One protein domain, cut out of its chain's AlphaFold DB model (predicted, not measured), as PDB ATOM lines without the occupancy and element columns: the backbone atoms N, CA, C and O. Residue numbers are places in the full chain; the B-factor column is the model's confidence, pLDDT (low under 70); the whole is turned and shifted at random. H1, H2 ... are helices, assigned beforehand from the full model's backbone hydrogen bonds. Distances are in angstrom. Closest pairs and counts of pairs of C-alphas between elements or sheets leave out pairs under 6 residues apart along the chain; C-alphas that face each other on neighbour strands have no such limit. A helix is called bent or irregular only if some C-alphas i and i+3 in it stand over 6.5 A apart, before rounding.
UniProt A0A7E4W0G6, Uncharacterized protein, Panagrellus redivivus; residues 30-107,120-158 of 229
ATOM      1  N   LEU A  30      65.467 -16.913  38.253       48.72
ATOM      2  CA  LEU A  30      66.680 -16.113  38.074       48.72
ATOM      3  C   LEU A  30      66.420 -14.612  37.867       48.72
ATOM      4  O   LEU A  30      67.326 -13.834  38.113       48.72
ATOM      5  N   CYS A  31      65.221 -14.188  37.449       53.16
ATOM      6  CA  CYS A  31      64.884 -12.767  37.228       53.16
ATOM      7  C   CYS A  31      64.030 -12.158  38.354       53.16
ATOM      8  O   CYS A  31      63.645 -10.989  38.282       53.16
ATOM      9  N   THR A  32      63.725 -12.932  39.399       53.09
ATOM     10  CA  THR A  32      62.867 -12.494  40.507       53.09
ATOM     11  C   THR A  32      63.538 -11.345  41.265       53.09
ATOM     12  O   THR A  32      64.512 -11.562  41.988       53.09
ATOM     13  N   GLY A  33      63.027 -10.123  41.096       57.59
ATOM     14  CA  GLY A  33      63.551  -8.910  41.740       57.59
ATOM     15  C   GLY A  33      64.321  -7.951  40.826       57.59
ATOM     16  O   GLY A  33      64.732  -6.894  41.294       57.59
ATOM     17  N   CYS A  34      64.492  -8.266  39.538       58.31
ATOM     18  CA  CYS A  34      65.043  -7.328  38.560       58.31
ATOM     19  C   CYS A  34      63.903  -6.559  37.873       58.31
ATOM     20  O   CYS A  34      63.153  -7.139  37.088       58.31
ATOM     21  N   GLN A  35      63.761  -5.260  38.159       66.44
ATOM     22  CA  GLN A  35      62.760  -4.411  37.511       66.44
ATOM     23  C   GLN A  35      63.436  -3.246  36.781       66.44
ATOM     24  O   GLN A  35      63.889  -2.281  37.386       66.44
ATOM     25  N   SER A  36      63.457  -3.303  35.447       67.31
ATOM     26  CA  SER A  36      64.058  -2.274  34.577       67.31
ATOM     27  C   SER A  36      63.310  -0.931  34.569       67.31
ATOM     28  O   SER A  36      63.766   0.028  33.956       67.31
ATOM     29  N   HIS A  37      62.154  -0.860  35.233       67.06
ATOM     30  CA  HIS A  37      61.255   0.295  35.241       67.06
ATOM     31  C   HIS A  37      61.209   1.029  36.589       67.06
ATOM     32  O   HIS A  37      60.271   1.792  36.835       67.06
ATOM     33  N   CYS A  38      62.187   0.818  37.475       69.75
ATOM     34  CA  CYS A  38      62.292   1.637  38.681       69.75
ATOM     35  C   CYS A  38      62.588   3.091  38.278       69.75
ATOM     36  O   CYS A  38      63.602   3.389  37.652       69.75
ATOM     37  N   THR A  39      61.684   4.007  38.623       72.06
ATOM     38  CA  THR A  39      61.848   5.447  38.377       72.06
ATOM     39  C   THR A  39      61.588   6.206  39.669       72.06
ATOM     40  O   THR A  39      60.776   5.781  40.495       72.06
ATOM     41  N   LEU A  40      62.263   7.343  39.834       72.44
ATOM     42  CA  LEU A  40      62.095   8.224  40.995       72.44
ATOM     43  C   LEU A  40      60.663   8.772  41.125       72.44
ATOM     44  O   LEU A  40      60.230   9.086  42.229       72.44
ATOM     45  N   ASP A  41      59.921   8.853  40.017       73.19
ATOM     46  CA  ASP A  41      58.557   9.390  39.999       73.19
ATOM     47  C   ASP A  41      57.520   8.414  40.577       73.19
ATOM     48  O   ASP A  41      56.539   8.839  41.202       73.19
ATOM     49  N   PHE A  42      57.729   7.105  40.391       67.44
ATOM     50  CA  PHE A  42      56.787   6.064  40.812       67.44
ATOM     51  C   PHE A  42      57.210   5.343  42.099       67.44
ATOM     52  O   PHE A  42      56.341   4.876  42.835       67.44
ATOM     53  N   ASP A  43      58.507   5.298  42.418       67.69
ATOM     54  CA  ASP A  43      59.034   4.601  43.594       67.69
ATOM     55  C   ASP A  43      59.326   5.558  44.762       67.69
ATOM     56  O   ASP A  43      60.467   5.914  45.052       67.69
ATOM     57  N   LYS A  44      58.264   5.990  45.451       73.44
ATOM     58  CA  LYS A  44      58.374   6.889  46.615       73.44
ATOM     59  C   LYS A  44      58.951   6.211  47.861       73.44
ATOM     60  O   LYS A  44      59.381   6.915  48.772       73.44
ATOM     61  N   THR A  45      58.908   4.881  47.931       78.94
ATOM     62  CA  THR A  45      59.361   4.093  49.087       78.94
ATOM     63  C   THR A  45      60.756   3.494  48.897       78.94
ATOM     64  O   THR A  45      61.308   2.971  49.858       78.94
ATOM     65  N   LEU A  46      61.357   3.645  47.705       80.81
ATOM     66  CA  LEU A  46      62.637   3.051  47.295       80.81
ATOM     67  C   LEU A  46      62.635   1.511  47.287       80.81
ATOM     68  O   LEU A  46      63.695   0.888  47.190       80.81
ATOM     69  N   ASP A  47      61.468   0.871  47.371       82.50
ATOM     70  CA  ASP A  47      61.372  -0.588  47.453       82.50
ATOM     71  C   ASP A  47      61.779  -1.251  46.126       82.50
ATOM     72  O   ASP A  47      62.415  -2.308  46.129       82.50
ATOM     73  N   CYS A  48      61.480  -0.607  44.989       77.69
ATOM     74  CA  CYS A  48      61.875  -1.087  43.658       77.69
ATOM     75  C   CYS A  48      63.400  -1.038  43.501       77.69
ATOM     76  O   CYS A  48      64.027  -2.013  43.069       77.69
ATOM     77  N   TRP A  49      64.011   0.078  43.906       81.50
ATOM     78  CA  TRP A  49      65.465   0.242  43.888       81.50
ATOM     79  C   TRP A  49      66.176  -0.718  44.837       81.50
ATOM     80  O   TRP A  49      67.178  -1.316  44.451       81.50
ATOM     81  N   ASN A  50      65.649  -0.918  46.045       84.19
ATOM     82  CA  ASN A  50      66.232  -1.833  47.022       84.19
ATOM     83  C   ASN A  50      66.161  -3.295  46.545       84.19
ATOM     84  O   ASN A  50      67.145  -4.028  46.632       84.19
ATOM     85  N   GLY A  51      65.032  -3.708  45.957       80.94
ATOM     86  CA  GLY A  51      64.893  -5.038  45.355       80.94
ATOM     87  C   GLY A  51      65.874  -5.270  44.202       80.94
ATOM     88  O   GLY A  51      66.549  -6.300  44.157       80.94
ATOM     89  N   THR A  52      66.018  -4.278  43.322       78.62
ATOM     90  CA  THR A  52      66.953  -4.334  42.189       78.62
ATOM     91  C   THR A  52      68.412  -4.341  42.653       78.62
ATOM     92  O   THR A  52      69.229  -5.099  42.129       78.62
ATOM     93  N   LEU A  53      68.755  -3.555  43.676       82.81
ATOM     94  CA  LEU A  53      70.090  -3.556  44.274       82.81
ATOM     95  C   LEU A  53      70.430  -4.927  44.870       82.81
ATOM     96  O   LEU A  53      71.483  -5.485  44.567       82.81
ATOM     97  N   HIS A  54      69.513  -5.499  45.652       79.38
ATOM     98  CA  HIS A  54      69.673  -6.830  46.232       79.38
ATOM     99  C   HIS A  54      69.830  -7.914  45.151       79.38
ATOM    100  O   HIS A  54      70.613  -8.854  45.303       79.38
ATOM    101  N   PHE A  55      69.121  -7.777  44.026       79.38
ATOM    102  CA  PHE A  55      69.300  -8.645  42.866       79.38
ATOM    103  C   PHE A  55      70.731  -8.566  42.307       79.38
ATOM    104  O   PHE A  55      71.399  -9.598  42.199       79.38
ATOM    105  N   TYR A  56      71.229  -7.364  42.004       79.69
ATOM    106  CA  TYR A  56      72.583  -7.189  41.471       79.69
ATOM    107  C   TYR A  56      73.668  -7.625  42.455       79.69
ATOM    108  O   TYR A  56      74.643  -8.241  42.031       79.69
ATOM    109  N   GLU A  57      73.493  -7.387  43.755       84.81
ATOM    110  CA  GLU A  57      74.412  -7.869  44.789       84.81
ATOM    111  C   GLU A  57      74.499  -9.401  44.780       84.81
ATOM    112  O   GLU A  57      75.593  -9.973  44.758       84.81
ATOM    113  N   ARG A  58      73.352 -10.088  44.714       75.69
ATOM    114  CA  ARG A  58      73.303 -11.553  44.653       75.69
ATOM    115  C   ARG A  58      73.971 -12.096  43.391       75.69
ATOM    116  O   ARG A  58      74.711 -13.078  43.473       75.69
ATOM    117  N   VAL A  59      73.729 -11.463  42.243       78.06
ATOM    118  CA  VAL A  59      74.351 -11.836  40.964       78.06
ATOM    119  C   VAL A  59      75.858 -11.594  41.003       78.06
ATOM    120  O   VAL A  59      76.626 -12.475  40.622       78.06
ATOM    121  N   LEU A  60      76.300 -10.444  41.512       83.56
ATOM    122  CA  LEU A  60      77.714 -10.093  41.624       83.56
ATOM    123  C   LEU A  60      78.458 -11.068  42.541       83.56
ATOM    124  O   LEU A  60      79.480 -11.626  42.142       83.56
ATOM    125  N   LEU A  61      77.918 -11.345  43.732       82.44
ATOM    126  CA  LEU A  61      78.488 -12.332  44.652       82.44
ATOM    127  C   LEU A  61      78.480 -13.740  44.049       82.44
ATOM    128  O   LEU A  61      79.431 -14.499  44.247       82.44
ATOM    129  N   GLY A  62      77.437 -14.091  43.294       75.38
ATOM    130  CA  GLY A  62      77.370 -15.335  42.530       75.38
ATOM    131  C   GLY A  62      78.509 -15.449  41.516       75.38
ATOM    132  O   GLY A  62      79.223 -16.450  41.511       75.38
ATOM    133  N   ASN A  63      78.740 -14.402  40.724       81.00
ATOM    134  CA  ASN A  63      79.825 -14.339  39.743       81.00
ATOM    135  C   ASN A  63      81.210 -14.384  40.399       81.00
ATOM    136  O   ASN A  63      82.084 -15.105  39.926       81.00
ATOM    137  N   MET A  64      81.409 -13.683  41.517       85.25
ATOM    138  CA  MET A  64      82.659 -13.719  42.283       85.25
ATOM    139  C   MET A  64      82.953 -15.119  42.837       85.25
ATOM    140  O   MET A  64      84.061 -15.630  42.677       85.25
ATOM    141  N   ARG A  65      81.959 -15.784  43.440       81.81
ATOM    142  CA  ARG A  65      82.093 -17.174  43.916       81.81
ATOM    143  C   ARG A  65      82.378 -18.138  42.776       81.81
ATOM    144  O   ARG A  65      83.201 -19.036  42.926       81.81
ATOM    145  N   ASN A  66      81.707 -17.938  41.648       80.56
ATOM    146  CA  ASN A  66      81.925 -18.735  40.459       80.56
ATOM    147  C   ASN A  66      83.368 -18.592  39.949       80.56
ATOM    148  O   ASN A  66      84.061 -19.583  39.742       80.56
ATOM    149  N   TYR A  67      83.848 -17.356  39.829       84.75
ATOM    150  CA  TYR A  67      85.222 -17.077  39.441       84.75
ATOM    151  C   TYR A  67      86.228 -17.794  40.352       84.75
ATOM    152  O   TYR A  67      87.103 -18.502  39.860       84.75
ATOM    153  N   VAL A  68      86.056 -17.686  41.674       86.88
ATOM    154  CA  VAL A  68      86.880 -18.400  42.663       86.88
ATOM    155  C   VAL A  68      86.852 -19.910  42.413       86.88
ATOM    156  O   VAL A  68      87.907 -20.530  42.300       86.88
ATOM    157  N   ALA A  69      85.664 -20.497  42.255       81.19
ATOM    158  CA  ALA A  69      85.505 -21.930  42.018       81.19
ATOM    159  C   ALA A  69      86.200 -22.396  40.727       81.19
ATOM    160  O   ALA A  69      86.881 -23.422  40.730       81.19
ATOM    161  N   VAL A  70      86.078 -21.636  39.636       83.56
ATOM    162  CA  VAL A  70      86.757 -21.925  38.365       83.56
ATOM    163  C   VAL A  70      88.273 -21.907  38.546       83.56
ATOM    164  O   VAL A  70      88.941 -22.860  38.149       83.56
ATOM    165  N   GLN A  71      88.822 -20.879  39.194       87.88
ATOM    166  CA  GLN A  71      90.268 -20.760  39.411       87.88
ATOM    167  C   GLN A  71      90.809 -21.884  40.305       87.88
ATOM    168  O   GLN A  71      91.841 -22.487  40.001       87.88
ATOM    169  N   THR A  72      90.077 -22.238  41.363       85.25
ATOM    170  CA  THR A  72      90.395 -23.386  42.220       85.25
ATOM    171  C   THR A  72      90.355 -24.706  41.440       85.25
ATOM    172  O   THR A  72      91.242 -25.545  41.608       85.25
ATOM    173  N   ASN A  73      89.378 -24.890  40.549       82.19
ATOM    174  CA  ASN A  73      89.268 -26.089  39.715       82.19
ATOM    175  C   ASN A  73      90.402 -26.197  38.689       82.19
ATOM    176  O   ASN A  73      90.943 -27.288  38.507       82.19
ATOM    177  N   ILE A  74      90.802 -25.089  38.060       84.81
ATOM    178  CA  ILE A  74      91.959 -25.052  37.154       84.81
ATOM    179  C   ILE A  74      93.224 -25.457  37.912       84.81
ATOM    180  O   ILE A  74      93.944 -26.351  37.466       84.81
ATOM    181  N   ALA A  75      93.464 -24.869  39.089       85.94
ATOM    182  CA  ALA A  75      94.607 -25.222  39.926       85.94
ATOM    183  C   ALA A  75      94.591 -26.711  40.315       85.94
ATOM    184  O   ALA A  75      95.615 -27.388  40.249       85.94
ATOM    185  N   ARG A  76      93.420 -27.261  40.649       83.44
ATOM    186  CA  ARG A  76      93.256 -28.686  40.965       83.44
ATOM    187  C   ARG A  76      93.543 -29.593  39.777       83.44
ATOM    188  O   ARG A  76      94.237 -30.594  39.936       83.44
ATOM    189  N   TRP A  77      93.040 -29.245  38.597       83.62
ATOM    190  CA  TRP A  77      93.325 -29.991  37.377       83.62
ATOM    191  C   TRP A  77      94.823 -29.968  37.055       83.62
ATOM    192  O   TRP A  77      95.396 -31.023  36.784       83.62
ATOM    193  N   ARG A  78      95.479 -28.807  37.166       85.25
ATOM    194  CA  ARG A  78      96.930 -28.686  36.972       85.25
ATOM    195  C   ARG A  78      97.717 -29.516  37.975       85.25
ATOM    196  O   ARG A  78      98.593 -30.262  37.569       85.25
ATOM    197  N   ALA A  79      97.352 -29.486  39.254       84.31
ATOM    198  CA  ALA A  79      98.009 -30.301  40.280       84.31
ATOM    199  C   ALA A  79      97.890 -31.811  40.019       84.31
ATOM    200  O   ALA A  79      98.771 -32.572  40.412       84.31
ATOM    201  N   ALA A  80      96.822 -32.249  39.348       81.62
ATOM    202  CA  ALA A  80      96.625 -33.649  38.989       81.62
ATOM    203  C   ALA A  80      97.339 -34.070  37.688       81.62
ATOM    204  O   ALA A  80      97.628 -35.253  37.526       81.62
ATOM    205  N   ASN A  81      97.599 -33.141  36.760       83.06
ATOM    206  CA  ASN A  81      98.059 -33.462  35.400       83.06
ATOM    207  C   ASN A  81      99.448 -32.901  35.045       83.06
ATOM    208  O   ASN A  81     100.096 -33.417  34.136       83.06
ATOM    209  N   GLU A  82      99.919 -31.860  35.730       85.31
ATOM    210  CA  GLU A  82     101.190 -31.189  35.452       85.31
ATOM    211  C   GLU A  82     102.265 -31.621  36.462       85.31
ATOM    212  O   GLU A  82     102.136 -31.450  37.676       85.31
ATOM    213  N   VAL A  83     103.369 -32.172  35.953       81.38
ATOM    214  CA  VAL A  83     104.495 -32.615  36.785       81.38
ATOM    215  C   VAL A  83     105.204 -31.395  37.382       81.38
ATOM    216  O   VAL A  83     105.780 -30.593  36.653       81.38
ATOM    217  N   GLY A  84     105.192 -31.276  38.712       80.06
ATOM    218  CA  GLY A  84     105.874 -30.202  39.448       80.06
ATOM    219  C   GLY A  84     104.987 -29.024  39.863       80.06
ATOM    220  O   GLY A  84     105.479 -28.114  40.528       80.06
ATOM    221  N   PHE A  85     103.689 -29.039  39.539       82.38
ATOM    222  CA  PHE A  85     102.742 -28.027  40.011       82.38
ATOM    223  C   PHE A  85     102.127 -28.435  41.361       82.38
ATOM    224  O   PHE A  85     101.382 -29.407  41.444       82.38
ATOM    225  N   SER A  86     102.408 -27.681  42.430       74.12
ATOM    226  CA  SER A  86     101.828 -27.931  43.764       74.12
ATOM    227  C   SER A  86     100.549 -27.135  44.047       74.12
ATOM    228  O   SER A  86      99.896 -27.383  45.060       74.12
ATOM    229  N   GLY A  87     100.223 -26.139  43.212       74.12
ATOM    230  CA  GLY A  87      99.124 -25.186  43.430       74.12
ATOM    231  C   GLY A  87      99.285 -24.260  44.645       74.12
ATOM    232  O   GLY A  87      98.504 -23.325  44.804       74.12
ATOM    233  N   SER A  88     100.314 -24.462  45.474       71.56
ATOM    234  CA  SER A  88     100.619 -23.622  46.640       71.56
ATOM    235  C   SER A  88     101.590 -22.479  46.335       71.56
ATOM    236  O   SER A  88     101.885 -21.674  47.217       71.56
ATOM    237  N   SER A  89     102.114 -22.409  45.105       78.56
ATOM    238  CA  SER A  89     103.028 -21.337  44.718       78.56
ATOM    239  C   SER A  89     102.285 -20.005  44.655       78.56
ATOM    240  O   SER A  89     101.354 -19.842  43.865       78.56
ATOM    241  N   SER A  90     102.736 -19.042  45.463       78.62
ATOM    242  CA  SER A  90     102.258 -17.655  45.424       78.62
ATOM    243  C   SER A  90     102.422 -17.032  44.034       78.62
ATOM    244  O   SER A  90     101.611 -16.192  43.643       78.62
ATOM    245  N   ASP A  91     103.430 -17.466  43.273       85.19
ATOM    246  CA  ASP A  91     103.729 -16.919  41.951       85.19
ATOM    247  C   ASP A  91     102.608 -17.240  40.955       85.19
ATOM    248  O   ASP A  91     102.188 -16.358  40.208       85.19
ATOM    249  N   TYR A  92     102.040 -18.454  41.011       88.06
ATOM    250  CA  TYR A  92     100.927 -18.858  40.142       88.06
ATOM    251  C   TYR A  92      99.689 -17.980  40.349       88.06
ATOM    252  O   TYR A  92      99.118 -17.480  39.385       88.06
ATOM    253  N   TRP A  93      99.282 -17.770  41.604       90.12
ATOM    254  CA  TRP A  93      98.098 -16.965  41.912       90.12
ATOM    255  C   TRP A  93      98.291 -15.501  41.516       90.12
ATOM    256  O   TRP A  93      97.359 -14.871  41.020       90.12
ATOM    257  N   SER A  94      99.512 -14.976  41.668       89.69
ATOM    258  CA  SER A  94      99.848 -13.617  41.233       89.69
ATOM    259  C   SER A  94      99.837 -13.459  39.706       89.69
ATOM    260  O   SER A  94      99.323 -12.459  39.204       89.69
ATOM    261  N   ASP A  95     100.320 -14.464  38.971       91.00
ATOM    262  CA  ASP A  95     100.334 -14.485  37.505       91.00
ATOM    263  C   ASP A  95      98.921 -14.656  36.923       91.00
ATOM    264  O   ASP A  95      98.513 -13.951  35.992       91.00
ATOM    265  N   ALA A  96      98.116 -15.525  37.538       89.38
ATOM    266  CA  ALA A  96      96.706 -15.697  37.207       89.38
ATOM    267  C   ALA A  96      95.908 -14.406  37.463       89.38
ATOM    268  O   ALA A  96      95.047 -14.038  36.656       89.38
ATOM    269  N   ALA A  97      96.223 -13.677  38.541       91.00
ATOM    270  CA  ALA A  97      95.641 -12.370  38.827       91.00
ATOM    271  C   ALA A  97      95.994 -11.340  37.742       91.00
ATOM    272  O   ALA A  97      95.096 -10.703  37.189       91.00
ATOM    273  N   SER A  98      97.277 -11.198  37.387       91.00
ATOM    274  CA  SER A  98      97.696 -10.251  36.344       91.00
ATOM    275  C   SER A  98      97.103 -10.585  34.983       91.00
ATOM    276  O   SER A  98      96.631  -9.685  34.292       91.00
ATOM    277  N   THR A  99      97.058 -11.869  34.632       90.81
ATOM    278  CA  THR A  99      96.460 -12.344  33.379       90.81
ATOM    279  C   THR A  99      94.971 -12.014  33.324       90.81
ATOM    280  O   THR A  99      94.473 -11.531  32.310       90.81
ATOM    281  N   SER A 100      94.255 -12.193  34.435       89.25
ATOM    282  CA  SER A 100      92.824 -11.883  34.513       89.25
ATOM    283  C   SER A 100      92.549 -10.386  34.360       89.25
ATOM    284  O   SER A 100      91.658 -10.007  33.604       89.25
ATOM    285  N   VAL A 101      93.351  -9.528  35.002       89.62
ATOM    286  CA  VAL A 101      93.266  -8.067  34.821       89.62
ATOM    287  C   VAL A 101      93.558  -7.677  33.372       89.62
ATOM    288  O   VAL A 101      92.872  -6.826  32.815       89.62
ATOM    289  N   GLU A 102      94.551  -8.301  32.742       89.31
ATOM    290  CA  GLU A 102      94.897  -8.007  31.352       89.31
ATOM    291  C   GLU A 102      93.777  -8.395  30.382       89.31
ATOM    292  O   GLU A 102      93.465  -7.634  29.467       89.31
ATOM    293  N   HIS A 103      93.106  -9.525  30.614       85.75
ATOM    294  CA  HIS A 103      91.925  -9.901  29.840       85.75
ATOM    295  C   HIS A 103      90.767  -8.923  30.036       85.75
ATOM    296  O   HIS A 103      90.119  -8.563  29.057       85.75
ATOM    297  N   MET A 104      90.538  -8.440  31.260       82.38
ATOM    298  CA  MET A 104      89.481  -7.460  31.537       82.38
ATOM    299  C   MET A 104      89.691  -6.138  30.791       82.38
ATOM    300  O   MET A 104      88.715  -5.541  30.358       82.38
ATOM    301  N   LYS A 105      90.941  -5.711  30.560       81.50
ATOM    302  CA  LYS A 105      91.241  -4.495  29.778       81.50
ATOM    303  C   LYS A 105      90.854  -4.584  28.304       81.50
ATOM    304  O   LYS A 105      90.696  -3.552  27.666       81.50
ATOM    305  N   HIS A 106      90.785  -5.793  27.755       79.19
ATOM    306  CA  HIS A 106      90.533  -6.024  26.332       79.19
ATOM    307  C   HIS A 106      89.071  -6.371  26.033       79.19
ATOM    308  O   HIS A 106      88.720  -6.588  24.873       79.19
ATOM    309  N   ILE A 107      88.226  -6.470  27.061       74.56
ATOM    310  CA  ILE A 107      86.803  -6.744  26.896       74.56
ATOM    311  C   ILE A 107      86.080  -5.404  26.827       74.56
ATOM    312  O   ILE A 107      85.837  -4.781  27.855       74.56
ATOM    313  N   HIS A 120      88.268   1.957  37.093       80.00
ATOM    314  CA  HIS A 120      89.717   2.133  37.103       80.00
ATOM    315  C   HIS A 120      90.477   0.799  37.144       80.00
ATOM    316  O   HIS A 120      90.114  -0.157  37.830       80.00
ATOM    317  N   ASN A 121      91.624   0.764  36.459       79.88
ATOM    318  CA  ASN A 121      92.536  -0.388  36.454       79.88
ATOM    319  C   ASN A 121      93.006  -0.801  37.861       79.88
ATOM    320  O   ASN A 121      93.272  -1.980  38.101       79.88
ATOM    321  N   SER A 122      93.132   0.156  38.787       84.56
ATOM    322  CA  SER A 122      93.473  -0.116  40.188       84.56
ATOM    323  C   SER A 122      92.410  -0.959  40.875       84.56
ATOM    324  O   SER A 122      92.743  -1.905  41.585       84.56
ATOM    325  N   ASP A 123      91.143  -0.652  40.622       85.31
ATOM    326  CA  ASP A 123      90.018  -1.239  41.339       85.31
ATOM    327  C   ASP A 123      89.788  -2.666  40.851       85.31
ATOM    328  O   ASP A 123      89.695  -3.589  41.661       85.31
ATOM    329  N   MET A 124      89.880  -2.876  39.532       83.44
ATOM    330  CA  MET A 124      89.921  -4.217  38.937       83.44
ATOM    331  C   MET A 124      91.039  -5.065  39.548       83.44
ATOM    332  O   MET A 124      90.813  -6.211  39.939       83.44
ATOM    333  N   ARG A 125      92.245  -4.500  39.687       89.06
ATOM    334  CA  ARG A 125      93.385  -5.212  40.274       89.06
ATOM    335  C   ARG A 125      93.133  -5.592  41.731       89.06
ATOM    336  O   ARG A 125      93.455  -6.712  42.119       89.06
ATOM    337  N   HIS A 126      92.550  -4.701  42.529       90.69
ATOM    338  CA  HIS A 126      92.205  -4.996  43.920       90.69
ATOM    339  C   HIS A 126      91.166  -6.113  44.030       90.69
ATOM    340  O   HIS A 126      91.372  -7.059  44.792       90.69
ATOM    341  N   THR A 127      90.093  -6.050  43.241       89.69
ATOM    342  CA  THR A 127      89.049  -7.080  43.238       89.69
ATOM    343  C   THR A 127      89.598  -8.431  42.786       89.69
ATOM    344  O   THR A 127      89.370  -9.436  43.455       89.69
ATOM    345  N   VAL A 128      90.365  -8.471  41.694       91.25
ATOM    346  CA  VAL A 128      90.949  -9.716  41.178       91.25
ATOM    347  C   VAL A 128      91.933 -10.328  42.174       91.25
ATOM    348  O   VAL A 128      91.881 -11.537  42.392       91.25
ATOM    349  N   ASN A 129      92.784  -9.523  42.816       92.38
ATOM    350  CA  ASN A 129      93.712 -10.019  43.834       92.38
ATOM    351  C   ASN A 129      92.967 -10.644  45.021       92.38
ATOM    352  O   ASN A 129      93.281 -11.767  45.404       92.38
ATOM    353  N   ALA A 130      91.937  -9.974  45.545       91.88
ATOM    354  CA  ALA A 130      91.133 -10.507  46.646       91.88
ATOM    355  C   ALA A 130      90.425 -11.822  46.264       91.88
ATOM    356  O   ALA A 130      90.366 -12.764  47.056       91.88
ATOM    357  N   LEU A 131      89.924 -11.921  45.028       91.81
ATOM    358  CA  LEU A 131      89.329 -13.157  44.514       91.81
ATOM    359  C   LEU A 131      90.367 -14.278  44.372       91.81
ATOM    360  O   LEU A 131      90.073 -15.428  44.690       91.81
ATOM    361  N   MET A 132      91.583 -13.958  43.930       92.44
ATOM    362  CA  MET A 132      92.675 -14.926  43.791       92.44
ATOM    363  C   MET A 132      93.190 -15.420  45.143       92.44
ATOM    364  O   MET A 132      93.429 -16.616  45.297       92.44
ATOM    365  N   GLU A 133      93.273 -14.551  46.151       91.38
ATOM    366  CA  GLU A 133      93.541 -14.946  47.540       91.38
ATOM    367  C   GLU A 133      92.448 -15.890  48.068       91.38
ATOM    368  O   GLU A 133      92.744 -16.932  48.665       91.38
ATOM    369  N   GLY A 134      91.180 -15.586  47.770       88.25
ATOM    370  CA  GLY A 134      90.051 -16.471  48.046       88.25
ATOM    371  C   GLY A 134      90.206 -17.844  47.383       88.25
ATOM    372  O   GLY A 134      90.071 -18.866  48.054       88.25
ATOM    373  N   ALA A 135      90.567 -17.885  46.100       87.50
ATOM    374  CA  ALA A 135      90.784 -19.126  45.353       87.50
ATOM    375  C   ALA A 135      91.971 -19.946  45.872       87.50
ATOM    376  O   ALA A 135      91.859 -21.171  45.968       87.50
ATOM    377  N   ALA A 136      93.062 -19.288  46.267       89.38
ATOM    378  CA  ALA A 136      94.220 -19.927  46.882       89.38
ATOM    379  C   ALA A 136      93.863 -20.563  48.232       89.38
ATOM    380  O   ALA A 136      94.212 -21.716  48.488       89.38
ATOM    381  N   SER A 137      93.113 -19.848  49.077       87.88
ATOM    382  CA  SER A 137      92.655 -20.374  50.368       87.88
ATOM    383  C   SER A 137      91.687 -21.553  50.204       87.88
ATOM    384  O   SER A 137      91.827 -22.573  50.884       87.88
ATOM    385  N   ALA A 138      90.764 -21.466  49.238       85.56
ATOM    386  CA  ALA A 138      89.848 -22.546  48.898       85.56
ATOM    387  C   ALA A 138      90.613 -23.777  48.391       85.56
ATOM    388  O   ALA A 138      90.380 -24.888  48.867       85.56
ATOM    389  N   PHE A 139      91.588 -23.587  47.500       85.12
ATOM    390  CA  PHE A 139      92.456 -24.659  47.019       85.12
ATOM    391  C   PHE A 139      93.225 -25.337  48.161       85.12
ATOM    392  O   PHE A 139      93.198 -26.563  48.266       85.12
ATOM    393  N   ALA A 140      93.842 -24.560  49.056       85.25
ATOM    394  CA  ALA A 140      94.567 -25.090  50.209       85.25
ATOM    395  C   ALA A 140      93.655 -25.917  51.133       85.25
ATOM    396  O   ALA A 140      94.038 -27.000  51.579       85.25
ATOM    397  N   SER A 141      92.421 -25.451  51.367       82.69
ATOM    398  CA  SER A 141      91.440 -26.189  52.171       82.69
ATOM    399  C   SER A 141      91.052 -27.530  51.535       82.69
ATOM    400  O   SER A 141      91.002 -28.550  52.222       82.69
ATOM    401  N   LEU A 142      90.879 -27.567  50.211       76.56
ATOM    402  CA  LEU A 142      90.537 -28.782  49.470       76.56
ATOM    403  C   LEU A 142      91.710 -29.761  49.378       76.56
ATOM    404  O   LEU A 142      91.491 -30.966  49.417       76.56
ATOM    405  N   GLN A 143      92.945 -29.264  49.293       73.38
ATOM    406  CA  GLN A 143      94.143 -30.105  49.281       73.38
ATOM    407  C   GLN A 143      94.358 -30.817  50.624       73.38
ATOM    408  O   GLN A 143      94.839 -31.945  50.642       73.38
ATOM    409  N   SER A 144      93.961 -30.191  51.738       65.88
ATOM    410  CA  SER A 144      93.987 -30.821  53.066       65.88
ATOM    411  C   SER A 144      92.875 -31.858  53.285       65.88
ATOM    412  O   SER A 144      92.981 -32.695  54.180       65.88
ATOM    413  N   SER A 145      91.824 -31.828  52.459       64.69
ATOM    414  CA  SER A 145      90.700 -32.761  52.515       64.69
ATOM    415  C   SER A 145      90.953 -33.933  51.565       64.69
ATOM    416  O   SER A 145      90.460 -33.987  50.439       64.69
ATOM    417  N   GLU A 146      91.771 -34.875  52.024       54.78
ATOM    418  CA  GLU A 146      92.144 -36.112  51.332       54.78
ATOM    419  C   GLU A 146      90.938 -37.063  51.197       54.78
ATOM    420  O   GLU A 146      90.807 -37.996  51.977       54.78
ATOM    421  N   SER A 147      89.997 -36.789  50.284       49.69
ATOM    422  CA  SER A 147      89.059 -37.744  49.646       49.69
ATOM    423  C   SER A 147      87.808 -37.043  49.108       49.69
ATOM    424  O   SER A 147      86.773 -37.003  49.757       49.69
ATOM    425  N   ASP A 148      87.859 -36.552  47.873       43.88
ATOM    426  CA  ASP A 148      86.686 -36.693  47.000       43.88
ATOM    427  C   ASP A 148      87.147 -36.578  45.545       43.88
ATOM    428  O   ASP A 148      87.804 -35.581  45.212       43.88
ATOM    429  N   PRO A 149      86.911 -37.576  44.670       46.19
ATOM    430  CA  PRO A 149      87.183 -37.438  43.246       46.19
ATOM    431  C   PRO A 149      86.519 -36.174  42.708       46.19
ATOM    432  O   PRO A 149      85.429 -35.787  43.115       46.19
ATOM    433  N   SER A 150      87.223 -35.514  41.795       45.69
ATOM    434  CA  SER A 150      86.817 -34.284  41.135       45.69
ATOM    435  C   SER A 150      85.469 -34.444  40.431       45.69
ATOM    436  O   SER A 150      85.410 -34.683  39.224       45.69
ATOM    437  N   THR A 151      84.369 -34.247  41.148       41.06
ATOM    438  CA  THR A 151      83.168 -33.717  40.527       41.06
ATOM    439  C   THR A 151      83.524 -32.285  40.193       41.06
ATOM    440  O   THR A 151      83.467 -31.390  41.038       41.06
ATOM    441  N   ILE A 152      84.014 -32.098  38.970       47.47
ATOM    442  CA  ILE A 152      84.053 -30.810  38.299       47.47
ATOM    443  C   ILE A 152      82.590 -30.370  38.262       47.47
ATOM    444  O   ILE A 152      81.853 -30.680  37.333       47.47
ATOM    445  N   ILE A 153      82.127 -29.744  39.342       48.19
ATOM    446  CA  ILE A 153      80.853 -29.053  39.348       48.19
ATOM    447  C   ILE A 153      81.177 -27.777  38.599       48.19
ATOM    448  O   ILE A 153      81.609 -26.777  39.175       48.19
ATOM    449  N   CYS A 154      81.070 -27.872  37.274       45.97
ATOM    450  CA  CYS A 154      80.944 -26.698  36.448       45.97
ATOM    451  C   CYS A 154      79.856 -25.838  37.105       45.97
ATOM    452  O   CYS A 154      78.792 -26.371  37.440       45.97
ATOM    453  N   PRO A 155      80.106 -24.542  37.336       47.53
ATOM    454  CA  PRO A 155      79.028 -23.639  37.708       47.53
ATOM    455  C   PRO A 155      77.882 -23.858  36.724       47.53
ATOM    456  O   PRO A 155      78.102 -23.847  35.511       47.53
ATOM    457  N   PHE A 156      76.691 -24.154  37.245       45.78
ATOM    458  CA  PHE A 156      75.483 -24.349  36.450       45.78
ATOM    459  C   PHE A 156      75.354 -23.186  35.453       45.78
ATOM    460  O   PHE A 156      75.017 -22.075  35.854       45.78
ATOM    461  N   GLY A 157      75.707 -23.407  34.182       43.94
ATOM    462  CA  GLY A 157      75.837 -22.290  33.242       43.94
ATOM    463  C   GLY A 157      76.320 -22.583  31.820       43.94
ATOM    464  O   GLY A 157      75.971 -21.810  30.938       43.94
ATOM    465  N   CYS A 158      77.052 -23.669  31.541       46.56
ATOM    466  CA  CYS A 158      77.474 -23.978  30.154       46.56
ATOM    467  C   CYS A 158      76.897 -25.279  29.580       46.56
ATOM    468  O   CYS A 158      76.940 -25.489  28.371       46.56
TER     469      CYS A 158
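AT A GLANCE: This is residues 30 to 107 and 120 to 158 of the 229 residues of an uncharacterized protein of Panagrellus redivivus (UniProt A0A7E4W0G6). One long straight helix, H1, makes the length of the model, and two shorter helices pack together as a small head toward its second end: H3 crosses H1 there at a steep angle, and H2 packs on H3. The first part of H1 reaches away from this head as an arm, and the stretch before it, residues 30 to 46, loops round the far end and folds back beside its first turns; after H3, residues 144 to 149 stick out, and the stretch that follows them comes back toward H1. The printed part has 117 residues with three named helices, in the order H1, H2, H3, and no named strand; the class is all helix, with 75 residues in the helices. The whole is loose, with a radius of gyration of the C-alphas of 18.5 A, and elongated, with spans of 62 by 33 by 23 A.

IN THESE COORDINATES: The printed part begins at Leu 30, with its C-alpha at (66.680, -16.113, 38.074), and has no named element in residues 30 to 46. H1 is residues 47 to 81, 35 residues from Asp 47 to Asn 81, the longest helix. Its first C-alpha is at (61.372, -0.588, 47.453) and its last at (98.059, -33.462, 35.400), 50.7 A apart. Eight residues later comes H2, residues 90 to 105, 16 residues and 23.2 A from first to last C-alpha. Residues 108 to 119 of the chain are not printed. After the cut comes H3, residues 121 to 144, 24 residues and 34.7 A from first to last C-alpha. It ends at C-alpha 144, at (93.987, -30.821, 53.066). Residues 145 to 158 follow with no named element. No helix is bent or irregular.

HOW THE PARTS SIT: H3 touches both other helices. H1 and H3 touch with 15 pairs of C-alphas within 8 A, and the closest C-alphas are those of Val 68 and Ala 135, 4.8 A apart. H1 touches H3 with residues 64 to 76 alone, and H3 touches H1 with residues 131 to 139 alone. Their lines stand at a steep tilt of 55 degrees, and they run the same way. Their centres are 11.8 A apart. H2 and H3 touch with 17 pairs of C-alphas within 8 A. The closest C-alphas of the two are those of Ala 97 and Asn 129, 5.9 A apart, and their centres are 10.4 A apart. H2 and H3 stand at a steep tilt of 40 degrees and run opposite ways. H1 and H2 are near each other, with 5 pairs of C-alphas within 10 A and their closest C-alphas 8.5 A apart. In H1, H2 and H3, every backbone O of residue i is within hydrogen-bond range of N of residue i+4 inside the helix.

THE WHOLE: The two C-alphas farthest apart are those of Asp 41 and Val 83, at 62.3 A, while those of Leu 30 and Cys 158, the first and last printed, are 15.5 A apart. The link from H1 to H2 is short. The link from H2 to H3 runs across the cut: 15 residues lie between the two helices in the chain, 12 of them not printed, and C-alphas 107 and 120 are 13.8 A apart. In the full chain of 229 residues the printed part runs from residue 30 to residue 158. Residues 30 to 46 have C-alphas 18 to 36 A from the mean of the C-alphas, and residues 145 to 158 have theirs 11 to 24 A from it. Residues 144 to 149, of which 144 belongs to H3, stand free. The mean pLDDT of the printed part is 76.9; 26 residues are under 70, namely residues 30 to 38, 42 to 43 and 144 to 158.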